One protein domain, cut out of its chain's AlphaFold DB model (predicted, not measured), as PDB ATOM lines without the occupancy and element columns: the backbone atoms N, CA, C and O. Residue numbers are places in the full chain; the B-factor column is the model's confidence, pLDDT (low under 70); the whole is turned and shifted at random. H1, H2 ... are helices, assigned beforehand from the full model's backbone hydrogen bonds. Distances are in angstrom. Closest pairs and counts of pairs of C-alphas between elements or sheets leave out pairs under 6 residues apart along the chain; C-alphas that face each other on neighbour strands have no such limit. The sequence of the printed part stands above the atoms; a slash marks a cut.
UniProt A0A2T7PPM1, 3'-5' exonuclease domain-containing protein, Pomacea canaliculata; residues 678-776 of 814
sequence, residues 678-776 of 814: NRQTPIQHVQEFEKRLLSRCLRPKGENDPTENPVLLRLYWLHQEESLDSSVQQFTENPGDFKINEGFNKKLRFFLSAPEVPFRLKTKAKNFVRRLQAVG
ATOM      1  N   ASN A 678      18.372 -40.947  42.250       89.81
ATOM      2  CA  ASN A 678      18.587 -42.055  41.321       89.81
ATOM      3  C   ASN A 678      19.643 -41.699  40.256       89.81
ATOM      4  O   ASN A 678      20.163 -40.587  40.205       89.81
ATOM      5  N   ARG A 679      19.984 -42.655  39.381       84.38
ATOM      6  CA  ARG A 679      21.040 -42.473  38.365       84.38
ATOM      7  C   ARG A 679      20.705 -41.426  37.293       84.38
ATOM      8  O   ARG A 679      21.627 -40.968  36.618       84.38
ATOM      9  N   GLN A 680      19.428 -41.078  37.106       84.00
ATOM     10  CA  GLN A 680      18.993 -40.035  36.173       84.00
ATOM     11  C   GLN A 680      18.910 -38.646  36.820       84.00
ATOM     12  O   GLN A 680      18.698 -37.672  36.100       84.00
ATOM     13  N   THR A 681      19.079 -38.527  38.141       82.50
ATOM     14  CA  THR A 681      18.995 -37.245  38.846       82.50
ATOM     15  C   THR A 681      20.040 -36.251  38.309       82.50
ATOM     16  O   THR A 681      21.241 -36.528  38.385       82.50
ATOM     17  N   PRO A 682      19.618 -35.082  37.786       80.44
ATOM     18  CA  PRO A 682      20.531 -34.004  37.417       80.44
ATOM     19  C   PRO A 682      21.212 -33.413  38.654       80.44
ATOM     20  O   PRO A 682      20.579 -33.241  39.694       80.44
ATOM     21  N   ILE A 683      22.488 -33.037  38.538       87.62
ATOM     22  CA  ILE A 683      23.253 -32.500  39.676       87.62
ATOM     23  C   ILE A 683      22.698 -31.177  40.211       87.62
ATOM     24  O   ILE A 683      22.833 -30.889  41.397       87.62
ATOM     25  N   GLN A 684      22.002 -30.411  39.368       82.06
ATOM     26  CA  GLN A 684      21.344 -29.161  39.750       82.06
ATOM     27  C   GLN A 684      20.222 -29.372  40.775       82.06
ATOM     28  O   GLN A 684      19.822 -28.423  41.436       82.06
ATOM     29  N   HIS A 685      19.708 -30.599  40.904       80.06
ATOM     30  CA  HIS A 685      18.631 -30.937  41.836       80.06
ATOM     31  C   HIS A 685      19.151 -31.475  43.181       80.06
ATOM     32  O   HIS A 685      18.348 -31.800  44.051       80.06
ATOM     33  N   VAL A 686      20.473 -31.599  43.356       80.44
ATOM     34  CA  VAL A 686      21.104 -32.033  44.613       80.44
ATOM     35  C   VAL A 686      21.438 -30.808  45.463       80.44
ATOM     36  O   VAL A 686      21.966 -29.828  44.936       80.44
ATOM     37  N   GLN A 687      21.169 -30.844  46.774       77.12
ATOM     38  CA  GLN A 687      21.428 -29.696  47.650       77.12
ATOM     39  C   GLN A 687      22.932 -29.427  47.793       77.12
ATOM     40  O   GLN A 687      23.758 -30.338  47.818       77.12
ATOM     41  N   GLU A 688      23.315 -28.159  47.949       76.25
ATOM     42  CA  GLU A 688      24.729 -27.760  47.938       76.25
ATOM     43  C   GLU A 688      25.539 -28.375  49.098       76.25
ATOM     44  O   GLU A 688      26.716 -28.714  48.956       76.25
ATOM     45  N   PHE A 689      24.921 -28.586  50.266       78.62
ATOM     46  CA  PHE A 689      25.598 -29.274  51.368       78.62
ATOM     47  C   PHE A 689      25.803 -30.775  51.091       78.62
ATOM     48  O   PHE A 689      26.854 -31.308  51.444       78.62
ATOM     49  N   GLU A 690      24.862 -31.432  50.410       87.00
ATOM     50  CA  GLU A 690      24.970 -32.831  49.979       87.00
ATOM     51  C   GLU A 690      26.065 -32.986  48.914       87.00
ATOM     52  O   GLU A 690      26.857 -33.924  48.959       87.00
ATOM     53  N   LYS A 691      26.210 -32.015  48.005       88.75
ATOM     54  CA  LYS A 691      27.340 -31.974  47.061       88.75
ATOM     55  C   LYS A 691      28.694 -31.912  47.781       88.75
ATOM     56  O   LYS A 691      29.624 -32.652  47.443       88.75
ATOM     57  N   ARG A 692      28.802 -31.085  48.828       84.62
ATOM     58  CA  ARG A 692      30.001 -31.031  49.689       84.62
ATOM     59  C   ARG A 692      30.240 -32.350  50.424       84.62
ATOM     60  O   ARG A 692      31.396 -32.749  50.566       84.62
ATOM     61  N   LEU A 693      29.178 -33.033  50.853       88.06
ATOM     62  CA  LEU A 693      29.256 -34.359  51.467       88.06
ATOM     63  C   LEU A 693      29.849 -35.389  50.498       88.06
ATOM     64  O   LEU A 693      30.796 -36.076  50.871       88.06
ATOM     65  N   LEU A 694      29.382 -35.429  49.243       90.56
ATOM     66  CA  LEU A 694      29.946 -36.302  48.203       90.56
ATOM     67  C   LEU A 694      31.456 -36.072  48.051       90.56
ATOM     68  O   LEU A 694      32.237 -37.018  48.093       90.56
ATOM     69  N   SER A 695      31.884 -34.811  47.933       86.06
ATOM     70  CA  SER A 695      33.306 -34.459  47.808       86.06
ATOM     71  C   SER A 695      34.127 -34.783  49.058       86.06
ATOM     72  O   SER A 695      35.319 -35.077  48.956       86.06
ATOM     73  N   ARG A 696      33.531 -34.723  50.250       84.19
ATOM     74  CA  ARG A 696      34.239 -34.957  51.512       84.19
ATOM     75  C   ARG A 696      34.367 -36.439  51.843       84.19
ATOM     76  O   ARG A 696      35.456 -36.843  52.243       84.19
ATOM     77  N   CYS A 697      33.299 -37.212  51.655       88.44
ATOM     78  CA  CYS A 697      33.193 -38.591  52.126       88.44
ATOM     79  C   CYS A 697      33.591 -39.637  51.082       88.44
ATOM     80  O   CYS A 697      34.058 -40.701  51.468       88.44
ATOM     81  N   LEU A 698      33.431 -39.352  49.786       89.00
ATOM     82  CA  LEU A 698      33.722 -40.328  48.733       89.00
ATOM     83  C   LEU A 698      35.140 -40.148  48.194       89.00
ATOM     84  O   LEU A 698      35.608 -39.026  47.960       89.00
ATOM     85  N   ARG A 699      35.832 -41.267  47.969       85.50
ATOM     86  CA  ARG A 699      37.162 -41.318  47.340       85.50
ATOM     87  C   ARG A 699      37.179 -42.409  46.265       85.50
ATOM     88  O   ARG A 699      37.947 -43.361  46.391       85.50
ATOM     89  N   PRO A 700      36.331 -42.292  45.225       87.19
ATOM     90  CA  PRO A 700      36.205 -43.350  44.241       87.19
ATOM     91  C   PRO A 700      37.495 -43.500  43.439       87.19
ATOM     92  O   PRO A 700      38.113 -42.511  43.034       87.19
ATOM     93  N   LYS A 701      37.870 -44.747  43.162       80.75
ATOM     94  CA  LYS A 701      38.980 -45.103  42.273       80.75
ATOM     95  C   LYS A 701      38.654 -44.797  40.808       80.75
ATOM     96  O   LYS A 701      39.571 -44.521  40.034       80.75
ATOM     97  N   GLY A 702      37.364 -44.783  40.455       81.31
ATOM     98  CA  GLY A 702      36.900 -44.673  39.076       81.31
ATOM     99  C   GLY A 702      35.398 -44.466  38.882       81.31
ATOM    100  O   GLY A 702      34.619 -44.482  39.830       81.31
ATOM    101  N   GLU A 703      34.977 -44.284  37.628       81.50
ATOM    102  CA  GLU A 703      33.574 -44.153  37.203       81.50
ATOM    103  C   GLU A 703      32.747 -45.410  37.501       81.50
ATOM    104  O   GLU A 703      31.538 -45.314  37.709       81.50
ATOM    105  N   ASN A 704      33.413 -46.564  37.585       83.44
ATOM    106  CA  ASN A 704      32.802 -47.867  37.833       83.44
ATOM    107  C   ASN A 704      33.302 -48.522  39.131       83.44
ATOM    108  O   ASN A 704      33.278 -49.745  39.228       83.44
ATOM    109  N   ASP A 705      33.767 -47.735  40.111       85.88
ATOM    110  CA  ASP A 705      34.262 -48.261  41.388       85.88
ATOM    111  C   ASP A 705      33.186 -49.126  42.087       85.88
ATOM    112  O   ASP A 705      32.150 -48.593  42.500       85.88
ATOM    113  N   PRO A 706      33.403 -50.450  42.234       83.75
ATOM    114  CA  PRO A 706      32.404 -51.355  42.798       83.75
ATOM    115  C   PRO A 706      32.245 -51.213  44.316       83.75
ATOM    116  O   PRO A 706      31.320 -51.793  44.883       83.75
ATOM    117  N   THR A 707      33.144 -50.485  44.986       86.62
ATOM    118  CA  THR A 707      33.084 -50.264  46.436       86.62
ATOM    119  C   THR A 707      32.134 -49.135  46.827       86.62
ATOM    120  O   THR A 707      31.776 -49.022  47.998       86.62
ATOM    121  N   GLU A 708      31.674 -48.343  45.855       88.44
ATOM    122  CA  GLU A 708      30.810 -47.187  46.076       88.44
ATOM    123  C   GLU A 708      29.389 -47.428  45.562       88.44
ATOM    124  O   GLU A 708      29.151 -48.129  44.575       88.44
ATOM    125  N   ASN A 709      28.398 -46.807  46.211       92.69
ATOM    126  CA  ASN A 709      27.018 -46.910  45.744       92.69
ATOM    127  C   ASN A 709      26.880 -46.261  44.347       92.69
ATOM    128  O   ASN A 709      27.247 -45.093  44.192       92.69
ATOM    129  N   PRO A 710      26.273 -46.930  43.346       90.25
ATOM    130  CA  PRO A 710      26.240 -46.418  41.976       90.25
ATOM    131  C   PRO A 710      25.517 -45.073  41.790       90.25
ATOM    132  O   PRO A 710      25.839 -44.333  40.859       90.25
ATOM    133  N   VAL A 711      24.535 -44.749  42.640       91.81
ATOM    134  CA  VAL A 711      23.850 -43.444  42.626       91.81
ATOM    135  C   VAL A 711      24.792 -42.363  43.149       91.81
ATOM    136  O   VAL A 711      25.012 -41.362  42.469       91.81
ATOM    137  N   LEU A 712      25.397 -42.585  44.318       94.06
ATOM    138  CA  LEU A 712      26.327 -41.632  44.928       94.06
ATOM    139  C   LEU A 712      27.565 -41.408  44.060       94.06
ATOM    140  O   LEU A 712      27.982 -40.267  43.872       94.06
ATOM    141  N   LEU A 713      28.101 -42.479  43.471       92.56
ATOM    142  CA  LEU A 713      29.229 -42.430  42.549       92.56
ATOM    143  C   LEU A 713      28.910 -41.568  41.322       92.56
ATOM    144  O   LEU A 713      29.698 -40.707  40.933       92.56
ATOM    145  N   ARG A 714      27.716 -41.738  40.737       91.50
ATOM    146  CA  ARG A 714      27.268 -40.920  39.605       91.50
ATOM    147  C   ARG A 714      27.134 -39.445  39.985       91.50
ATOM    148  O   ARG A 714      27.623 -38.589  39.248       91.50
ATOM    149  N   LEU A 715      26.489 -39.151  41.114       93.44
ATOM    150  CA  LEU A 715      26.322 -37.779  41.600       93.44
ATOM    151  C   LEU A 715      27.670 -37.124  41.922       93.44
ATOM    152  O   LEU A 715      27.873 -35.960  41.584       93.44
ATOM    153  N   TYR A 716      28.612 -37.874  42.502       94.00
ATOM    154  CA  TYR A 716      29.974 -37.412  42.753       94.00
ATOM    155  C   TYR A 716      30.636 -36.931  41.461       94.00
ATOM    156  O   TYR A 716      31.122 -35.802  41.407       94.00
ATOM    157  N   TRP A 717      30.615 -37.745  40.401       92.19
ATOM    158  CA  TRP A 717      31.246 -37.385  39.130       92.19
ATOM    159  C   TRP A 717      30.567 -36.199  38.439       92.19
ATOM    160  O   TRP A 717      31.264 -35.335  37.906       92.19
ATOM    161  N   LEU A 718      29.235 -36.100  38.502       92.12
ATOM    162  CA  LEU A 718      28.517 -34.927  37.994       92.12
ATOM    163  C   LEU A 718      28.870 -33.654  38.776       92.12
ATOM    164  O   LEU A 718      29.066 -32.601  38.174       92.12
ATOM    165  N   HIS A 719      29.007 -33.744  40.101       93.62
ATOM    166  CA  HIS A 719      29.456 -32.624  40.926       93.62
ATOM    167  C   HIS A 719      30.900 -32.212  40.605       93.62
ATOM    168  O   HIS A 719      31.212 -31.023  40.540       93.62
ATOM    169  N   GLN A 720      31.792 -33.179  40.361       91.38
ATOM    170  CA  GLN A 720      33.158 -32.885  39.927       91.38
ATOM    171  C   GLN A 720      33.190 -32.153  38.577       91.38
ATOM    172  O   GLN A 720      34.004 -31.244  38.401       91.38
ATOM    173  N   GLU A 721      32.293 -32.512  37.657       90.31
ATOM    174  CA  GLU A 721      32.134 -31.842  36.368       90.31
ATOM    175  C   GLU A 721      31.594 -30.413  36.515       90.31
ATOM    176  O   GLU A 721      32.222 -29.483  36.011       90.31
ATOM    177  N   GLU A 722      30.512 -30.224  37.277       90.44
ATOM    178  CA  GLU A 722      29.934 -28.907  37.592       90.44
ATOM    179  C   GLU A 722      30.966 -27.983  38.268       90.44
ATOM    180  O   GLU A 722      31.126 -26.821  37.899       90.44
ATOM    181  N   SER A 723      31.744 -28.514  39.216       88.75
ATOM    182  CA  SER A 723      32.814 -27.776  39.895       88.75
ATOM    183  C   SER A 723      33.935 -27.339  38.940       88.75
ATOM    184  O   SER A 723      34.489 -26.242  39.089       88.75
ATOM    185  N   LEU A 724      34.282 -28.180  37.960       88.50
ATOM    186  CA  LEU A 724      35.276 -27.841  36.946       88.50
ATOM    187  C   LEU A 724      34.734 -26.789  35.969       88.50
ATOM    188  O   LEU A 724      35.466 -25.860  35.635       88.50
ATOM    189  N   ASP A 725      33.466 -26.884  35.566       88.12
ATOM    190  CA  ASP A 725      32.810 -25.896  34.700       88.12
ATOM    191  C   ASP A 725      32.778 -24.506  35.341       88.12
ATOM    192  O   ASP A 725      33.195 -23.535  34.708       88.12
ATOM    193  N   SER A 726      32.411 -24.418  36.621       85.12
ATOM    194  CA  SER A 726      32.460 -23.164  37.382       85.12
ATOM    195  C   SER A 726      33.868 -22.560  37.409       85.12
ATOM    196  O   SER A 726      34.044 -21.356  37.232       85.12
ATOM    197  N   SER A 727      34.898 -23.402  37.554       86.75
ATOM    198  CA  SER A 727      36.300 -22.955  37.536       86.75
ATOM    199  C   SER A 727      36.729 -22.455  36.150       86.75
ATOM    200  O   SER A 727      37.438 -21.454  36.030       86.75
ATOM    201  N   VAL A 728      36.279 -23.126  35.085       85.69
ATOM    202  CA  VAL A 728      36.520 -22.728  33.692       85.69
ATOM    203  C   VAL A 728      35.835 -21.399  33.378       85.69
ATOM    204  O   VAL A 728      36.432 -20.550  32.709       85.69
ATOM    205  N   GLN A 729      34.605 -21.206  33.849       84.81
ATOM    206  CA  GLN A 729      33.852 -19.971  33.670       84.81
ATOM    207  C   GLN A 729      34.529 -18.805  34.393       84.81
ATOM    208  O   GLN A 729      34.853 -17.813  33.743       84.81
ATOM    209  N   GLN A 730      34.859 -18.966  35.678       85.25
ATOM    210  CA  GLN A 730      35.554 -17.940  36.462       85.25
ATOM    211  C   GLN A 730      36.874 -17.518  35.800       85.25
ATOM    212  O   GLN A 730      37.182 -16.331  35.699       85.25
ATOM    213  N   PHE A 731      37.642 -18.485  35.293       85.31
ATOM    214  CA  PHE A 731      38.858 -18.204  34.534       85.31
ATOM    215  C   PHE A 731      38.587 -17.484  33.203       85.31
ATOM    216  O   PHE A 731      39.405 -16.683  32.767       85.31
ATOM    217  N   THR A 732      37.471 -17.778  32.530       83.38
ATOM    218  CA  THR A 732      37.106 -17.142  31.252       83.38
ATOM    219  C   THR A 732      36.693 -15.686  31.449       83.38
ATOM    220  O   THR A 732      37.039 -14.846  30.624       83.38
ATOM    221  N   GLU A 733      35.983 -15.396  32.537       82.12
ATOM    222  CA  GLU A 733      35.521 -14.052  32.887       82.12
ATOM    223  C   GLU A 733      36.666 -13.163  33.383       82.12
ATOM    224  O   GLU A 733      36.752 -12.002  32.986       82.12
ATOM    225  N   ASN A 734      37.576 -13.701  34.206       82.50
ATOM    226  CA  ASN A 734      38.725 -12.950  34.715       82.50
ATOM    227  C   ASN A 734      39.993 -13.827  34.849       82.50
ATOM    228  O   ASN A 734      40.307 -14.334  35.934       82.50
ATOM    229  N   PRO A 735      40.773 -13.991  33.759       79.38
ATOM    230  CA  PRO A 735      41.991 -14.806  33.765       79.38
ATOM    231  C   PRO A 735      43.087 -14.294  34.716       79.38
ATOM    232  O   PRO A 735      43.886 -15.086  35.227       79.38
ATOM    233  N   GLY A 736      43.150 -12.975  34.937       75.81
ATOM    234  CA  GLY A 736      44.188 -12.314  35.735       75.81
ATOM    235  C   GLY A 736      44.075 -12.628  37.225       75.81
ATOM    236  O   GLY A 736      45.075 -12.989  37.852       75.81
ATOM    237  N   ASP A 737      42.854 -12.615  37.758       78.81
ATOM    238  CA  ASP A 737      42.586 -12.810  39.189       78.81
ATOM    239  C   ASP A 737      42.338 -14.269  39.589       78.81
ATOM    240  O   ASP A 737      42.245 -14.585  40.778       78.81
ATOM    241  N   PHE A 738      42.278 -15.191  38.624       82.62
ATOM    242  CA  PHE A 738      42.115 -16.611  38.920       82.62
ATOM    243  C   PHE A 738      43.322 -17.146  39.715       82.62
ATOM    244  O   PHE A 738      44.471 -17.098  39.248       82.62
ATOM    245  N   LYS A 739      43.063 -17.655  40.929       80.62
ATOM    246  CA  LYS A 739      44.065 -18.227  41.842       80.62
ATOM    247  C   LYS A 739      43.927 -19.744  41.895       80.62
ATOM    248  O   LYS A 739      42.858 -20.268  42.185       80.62
ATOM    249  N   ILE A 740      45.035 -20.444  41.673       79.69
ATOM    250  CA  ILE A 740      45.117 -21.898  41.833       79.69
ATOM    251  C   ILE A 740      45.610 -22.181  43.247       79.69
ATOM    252  O   ILE A 740      46.740 -21.836  43.586       79.69
ATOM    253  N   ASN A 741      44.766 -22.800  44.071       80.12
ATOM    254  CA  ASN A 741      45.183 -23.316  45.372       80.12
ATOM    255  C   ASN A 741      45.666 -24.774  45.255       80.12
ATOM    256  O   ASN A 741      45.444 -25.453  44.247       80.12
ATOM    257  N   GLU A 742      46.343 -25.261  46.293       75.56
ATOM    258  CA  GLU A 742      46.938 -26.600  46.299       75.56
ATOM    259  C   GLU A 742      45.892 -27.716  46.129       75.56
ATOM    260  O   GLU A 742      46.139 -28.699  45.429       75.56
ATOM    261  N   GLY A 743      44.694 -27.543  46.694       73.38
ATOM    262  CA  GLY A 743      43.602 -28.515  46.577       73.38
ATOM    263  C   GLY A 743      43.045 -28.645  45.181       73.38
ATOM    264  O   GLY A 743      42.854 -29.751  44.681       73.38
ATOM    265  N   PHE A 744      42.861 -27.512  44.515       80.94
ATOM    266  CA  PHE A 744      42.463 -27.471  43.122       80.94
ATOM    267  C   PHE A 744      43.521 -28.127  42.227       80.94
ATOM    268  O   PHE A 744      43.186 -28.873  41.308       80.94
ATOM    269  N   ASN A 745      44.804 -27.935  42.543       80.56
ATOM    270  CA  ASN A 745      45.900 -28.590  41.836       80.56
ATOM    271  C   ASN A 745      45.909 -30.119  42.061       80.56
ATOM    272  O   ASN A 745      46.007 -30.881  41.100       80.56
ATOM    273  N   LYS A 746      45.735 -30.596  43.304       81.25
ATOM    274  CA  LYS A 746      45.593 -32.037  43.605       81.25
ATOM    275  C   LYS A 746      44.388 -32.652  42.877       81.25
ATOM    276  O   LYS A 746      44.506 -33.732  42.303       81.25
ATOM    277  N   LYS A 747      43.264 -31.933  42.817       84.00
ATOM    278  CA  LYS A 747      42.047 -32.331  42.094       84.00
ATOM    279  C   LYS A 747      42.271 -32.458  40.582       84.00
ATOM    280  O   LYS A 747      41.896 -33.466  39.992       84.00
ATOM    281  N   LEU A 748      42.922 -31.473  39.955       84.25
ATOM    282  CA  LEU A 748      43.272 -31.536  38.529       84.25
ATOM    283  C   LEU A 748      44.252 -32.673  38.223       84.25
ATOM    284  O   LEU A 748      44.091 -33.346  37.208       84.25
ATOM    285  N   ARG A 749      45.234 -32.914  39.103       82.56
ATOM    286  CA  ARG A 749      46.145 -34.061  38.991       82.56
ATOM    287  C   ARG A 749      45.378 -35.375  39.008       82.56
ATOM    288  O   ARG A 749      45.527 -36.150  38.072       82.56
ATOM    289  N   PHE A 750      44.494 -35.564  39.987       83.88
ATOM    290  CA  PHE A 750      43.643 -36.749  40.079       83.88
ATOM    291  C   PHE A 750      42.828 -36.987  38.797       83.88
ATOM    292  O   PHE A 750      42.855 -38.090  38.259       83.88
ATOM    293  N   PHE A 751      42.186 -35.952  38.238       87.31
ATOM    294  CA  PHE A 751      41.417 -36.087  36.991       87.31
ATOM    295  C   PHE A 751      42.253 -36.493  35.772       87.31
ATOM    296  O   PHE A 751      41.711 -37.055  34.820       87.31
ATOM    297  N   LEU A 752      43.548 -36.177  35.770       84.12
ATOM    298  CA  LEU A 752      44.443 -36.431  34.644       84.12
ATOM    299  C   LEU A 752      45.196 -37.757  34.778       84.12
ATOM    300  O   LEU A 752      45.372 -38.436  33.768       84.12
ATOM    301  N   SER A 753      45.604 -38.129  35.993       77.31
ATOM    302  CA  SER A 753      46.446 -39.302  36.250       77.31
ATOM    303  C   SER A 753      45.659 -40.575  36.550       77.31
ATOM    304  O   SER A 753      46.169 -41.664  36.312       77.31
ATOM    305  N   ALA A 754      44.433 -40.483  37.077       76.56
ATOM    306  CA  ALA A 754      43.674 -41.683  37.416       76.56
ATOM    307  C   ALA A 754      43.095 -42.357  36.146       76.56
ATOM    308  O   ALA A 754      42.516 -41.673  35.288       76.56
ATOM    309  N   PRO A 755      43.258 -43.687  35.990       66.56
ATOM    310  CA  PRO A 755      42.878 -44.405  34.771       66.56
ATOM    311  C   PRO A 755      41.361 -44.464  34.557       66.56
ATOM    312  O   PRO A 755      40.908 -44.411  33.418       66.56
ATOM    313  N   GLU A 756      40.573 -44.487  35.632       80.19
ATOM    314  CA  GLU A 756      39.126 -44.724  35.574       80.19
ATOM    315  C   GLU A 756      38.272 -43.449  35.744       80.19
ATOM    316  O   GLU A 756      37.080 -43.526  36.024       80.19
ATOM    317  N   VAL A 757      38.847 -42.254  35.582       85.00
ATOM    318  CA  VAL A 757      38.085 -40.987  35.593       85.00
ATOM    319  C   VAL A 757      37.213 -40.883  34.331       85.00
ATOM    320  O   VAL A 757      37.716 -41.178  33.242       85.00
ATOM    321  N   PRO A 758      35.960 -40.380  34.416       88.50
ATOM    322  CA  PRO A 758      35.101 -40.221  33.246       88.50
ATOM    323  C   PRO A 758      35.789 -39.475  32.100       88.50
ATOM    324  O   PRO A 758      36.312 -38.368  32.278       88.50
ATOM    325  N   PHE A 759      35.739 -40.043  30.890       83.69
ATOM    326  CA  PHE A 759      36.452 -39.522  29.713       83.69
ATOM    327  C   PHE A 759      36.162 -38.036  29.439       83.69
ATOM    328  O   PHE A 759      37.058 -37.257  29.092       83.69
ATOM    329  N   ARG A 760      34.906 -37.618  29.639       84.25
ATOM    330  CA  ARG A 760      34.475 -36.220  29.487       84.25
ATOM    331  C   ARG A 760      35.192 -35.295  30.466       84.25
ATOM    332  O   ARG A 760      35.701 -34.252  30.057       84.25
ATOM    333  N   LEU A 761      35.280 -35.703  31.730       88.19
ATOM    334  CA  LEU A 761      35.930 -34.935  32.787       88.19
ATOM    335  C   LEU A 761      37.441 -34.839  32.546       88.19
ATOM    336  O   LEU A 761      38.002 -33.747  32.617       88.19
ATOM    337  N   LYS A 762      38.078 -35.949  32.150       87.31
ATOM    338  CA  LYS A 762      39.504 -35.996  31.788       87.31
ATOM    339  C   LYS A 762      39.827 -35.072  30.608       87.31
ATOM    340  O   LYS A 762      40.772 -34.284  30.664       87.31
ATOM    341  N   THR A 763      38.990 -35.088  29.568       86.06
ATOM    342  CA  THR A 763      39.119 -34.200  28.398       86.06
ATOM    343  C   THR A 763      38.960 -32.729  28.786       86.06
ATOM    344  O   THR A 763      39.771 -31.883  28.397       86.06
ATOM    345  N   LYS A 764      37.939 -32.414  29.590       89.38
ATOM    346  CA  LYS A 764      37.666 -31.060  30.087       89.38
ATOM    347  C   LYS A 764      38.824 -30.539  30.945       89.38
ATOM    348  O   LYS A 764      39.295 -29.426  30.713       89.38
ATOM    349  N   ALA A 765      39.357 -31.365  31.846       89.12
ATOM    350  CA  ALA A 765      40.521 -31.038  32.666       89.12
ATOM    351  C   ALA A 765      41.776 -30.797  31.811       89.12
ATOM    352  O   ALA A 765      42.454 -29.786  32.002       89.12
ATOM    353  N   LYS A 766      42.050 -31.652  30.811       88.44
ATOM    354  CA  LYS A 766      43.197 -31.490  29.893       88.44
ATOM    355  C   LYS A 766      43.111 -30.171  29.123       88.44
ATOM    356  O   LYS A 766      44.096 -29.437  29.030       88.44
ATOM    357  N   ASN A 767      41.926 -29.831  28.618       88.31
ATOM    358  CA  ASN A 767      41.691 -28.558  27.936       88.31
ATOM    359  C   ASN A 767      41.854 -27.361  28.875       88.31
ATOM    360  O   ASN A 767      42.448 -26.353  28.486       88.31
ATOM    361  N   PHE A 768      41.375 -27.464  30.115       91.81
ATOM    362  CA  PHE A 768      41.504 -26.376  31.072       91.81
ATOM    363  C   PHE A 768      42.960 -26.134  31.488       91.81
ATOM    364  O   PHE A 768      43.416 -24.993  31.466       91.81
ATOM    365  N   VAL A 769      43.736 -27.193  31.743       86.81
ATOM    366  CA  VAL A 769      45.173 -27.072  32.040       86.81
ATOM    367  C   VAL A 769      45.935 -26.408  30.890       86.81
ATOM    368  O   VAL A 769      46.754 -25.526  31.141       86.81
ATOM    369  N   ARG A 770      45.624 -26.733  29.627       85.88
ATOM    370  CA  ARG A 770      46.221 -26.046  28.464       85.88
ATOM    371  C   ARG A 770      45.943 -24.541  28.469       85.88
ATOM    372  O   ARG A 770      46.839 -23.757  28.162       85.88
ATOM    373  N   ARG A 771      44.725 -24.129  28.841       87.19
ATOM    374  CA  ARG A 771      44.355 -22.707  28.961       87.19
ATOM    375  C   ARG A 771      45.119 -22.018  30.089       87.19
ATOM    376  O   ARG A 771      45.631 -20.923  29.882       87.19
ATOM    377  N   LEU A 772      45.257 -22.677  31.240       85.12
ATOM    378  CA  LEU A 772      46.042 -22.175  32.372       85.12
ATOM    379  C   LEU A 772      47.536 -22.033  32.028       85.12
ATOM    380  O   LEU A 772      48.167 -21.049  32.408       85.12
ATOM    381  N   GLN A 773      48.098 -22.977  31.267       84.44
ATOM    382  CA  GLN A 773      49.477 -22.903  30.774       84.44
ATOM    383  C   GLN A 773      49.681 -21.760  29.770       84.44
ATOM    384  O   GLN A 773      50.726 -21.116  29.787       84.44
ATOM    385  N   ALA A 774      48.696 -21.485  28.907       81.75
ATOM    386  CA  ALA A 774      48.782 -20.411  27.912       81.75
ATOM    387  C   ALA A 774      48.910 -19.013  28.540       81.75
ATOM    388  O   ALA A 774      49.529 -18.136  27.947       81.75
ATOM    389  N   VAL A 775      48.372 -18.821  29.748       80.81
ATOM    390  CA  VAL A 775      48.451 -17.557  30.503       80.81
ATOM    391  C   VAL A 775      49.507 -17.582  31.618       80.81
ATOM    392  O   VAL A 775      49.506 -16.718  32.490       80.81
ATOM    393  N   GLY A 776      50.382 -18.594  31.639       76.69
ATOM    394  CA  GLY A 776      51.468 -18.704  32.620       76.69
ATOM    395  C   GLY A 776      51.030 -19.023  34.056       76.69
ATOM    396  O   GLY A 776      51.840 -18.914  34.972       76.69
TER     397      GLY A 776
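What this domain is: This is residues 678 to 776 of the 814 residues of the protein "3'-5' exonuclease domain-containing protein" of Pomacea canaliculata (UniProt A0A2T7PPM1). A long helix, H2, runs through the middle of the domain with H4 side by side with it, at a shallow tilt of 22 degrees and running the same way. H1 crosses H2 on the side away from H4, while H3 crosses H4 and comes near H2, making a triangle with those two helices. The printed part has 99 residues with four named helices, in the order H1, H2, H3, H4, and no named strand; the class is all helix. The whole is compact, with a radius of gyration of the C-alphas of 13.9 A, and spans 39 by 28 by 22 A.

Where its parts are: The printed part begins at Asn 678, whose C-alpha is at (18.587, -42.055, 41.321). H1 takes residues 688 to 697 and is 14.4 A from first to last C-alpha. H2, residues 710 to 733, is the longest helix at 34.9 A, from C-alpha 710 at (26.240, -46.418, 41.976) to C-alpha 733 at (35.521, -14.052, 32.887). H3 holds residues 742 to 753 and measures 16.2 A. H4, residues 759 to 774, measures 22.8 A and ends with C-alpha 774 at (48.782, -20.411, 27.912).

How they stand to each other: H1 touches H2, with residues 712 to 719 of H2 alone; the closest C-alphas are those of Leu 694 and Tyr 716, 5.6 A apart. These two run opposite ways at a steep tilt of 68 degrees, only just short of about perpendicular. Residues 720 to 728 of H2 touch residues 761 to 768 of H4, the closest C-alphas being those of Glu 721 and Leu 761 at 6.1 A. H2 and H4 run the same way at a shallow tilt of 22 degrees. H3 touches H4 with residues 748 to 752 alone; the closest C-alphas are those of Phe 751 and Lys 762, 5.5 A apart. H3 and H4 run opposite ways at a steep tilt of 55 degrees. The helix packing is mostly crossed, but only just, with 1 of the 3 touching pairs at a shallow tilt. H2 and H3 are near each other, with 6 pairs of C-alphas within 10 A. H1 is apart from H3 and from H4. In H1, H2, H3 and H4 every O i to N i+4 pair is within hydrogen-bond range.

The domain as a whole: The two C-alphas farthest apart are those of Pro 706 and Gly 736, at 41.4 A. The printed part has no cut. The link from H1 to H2 is long, residues 698 to 709, and its C-alphas lie 12 to 20 A from the mean of the C-alphas. The link from H2 to H3 is short, with 8 residues, and that from H3 to H4 is tight, with 5. The mean pLDDT of the printed part is 84.9, and residue 755 is the one printed residue under 70.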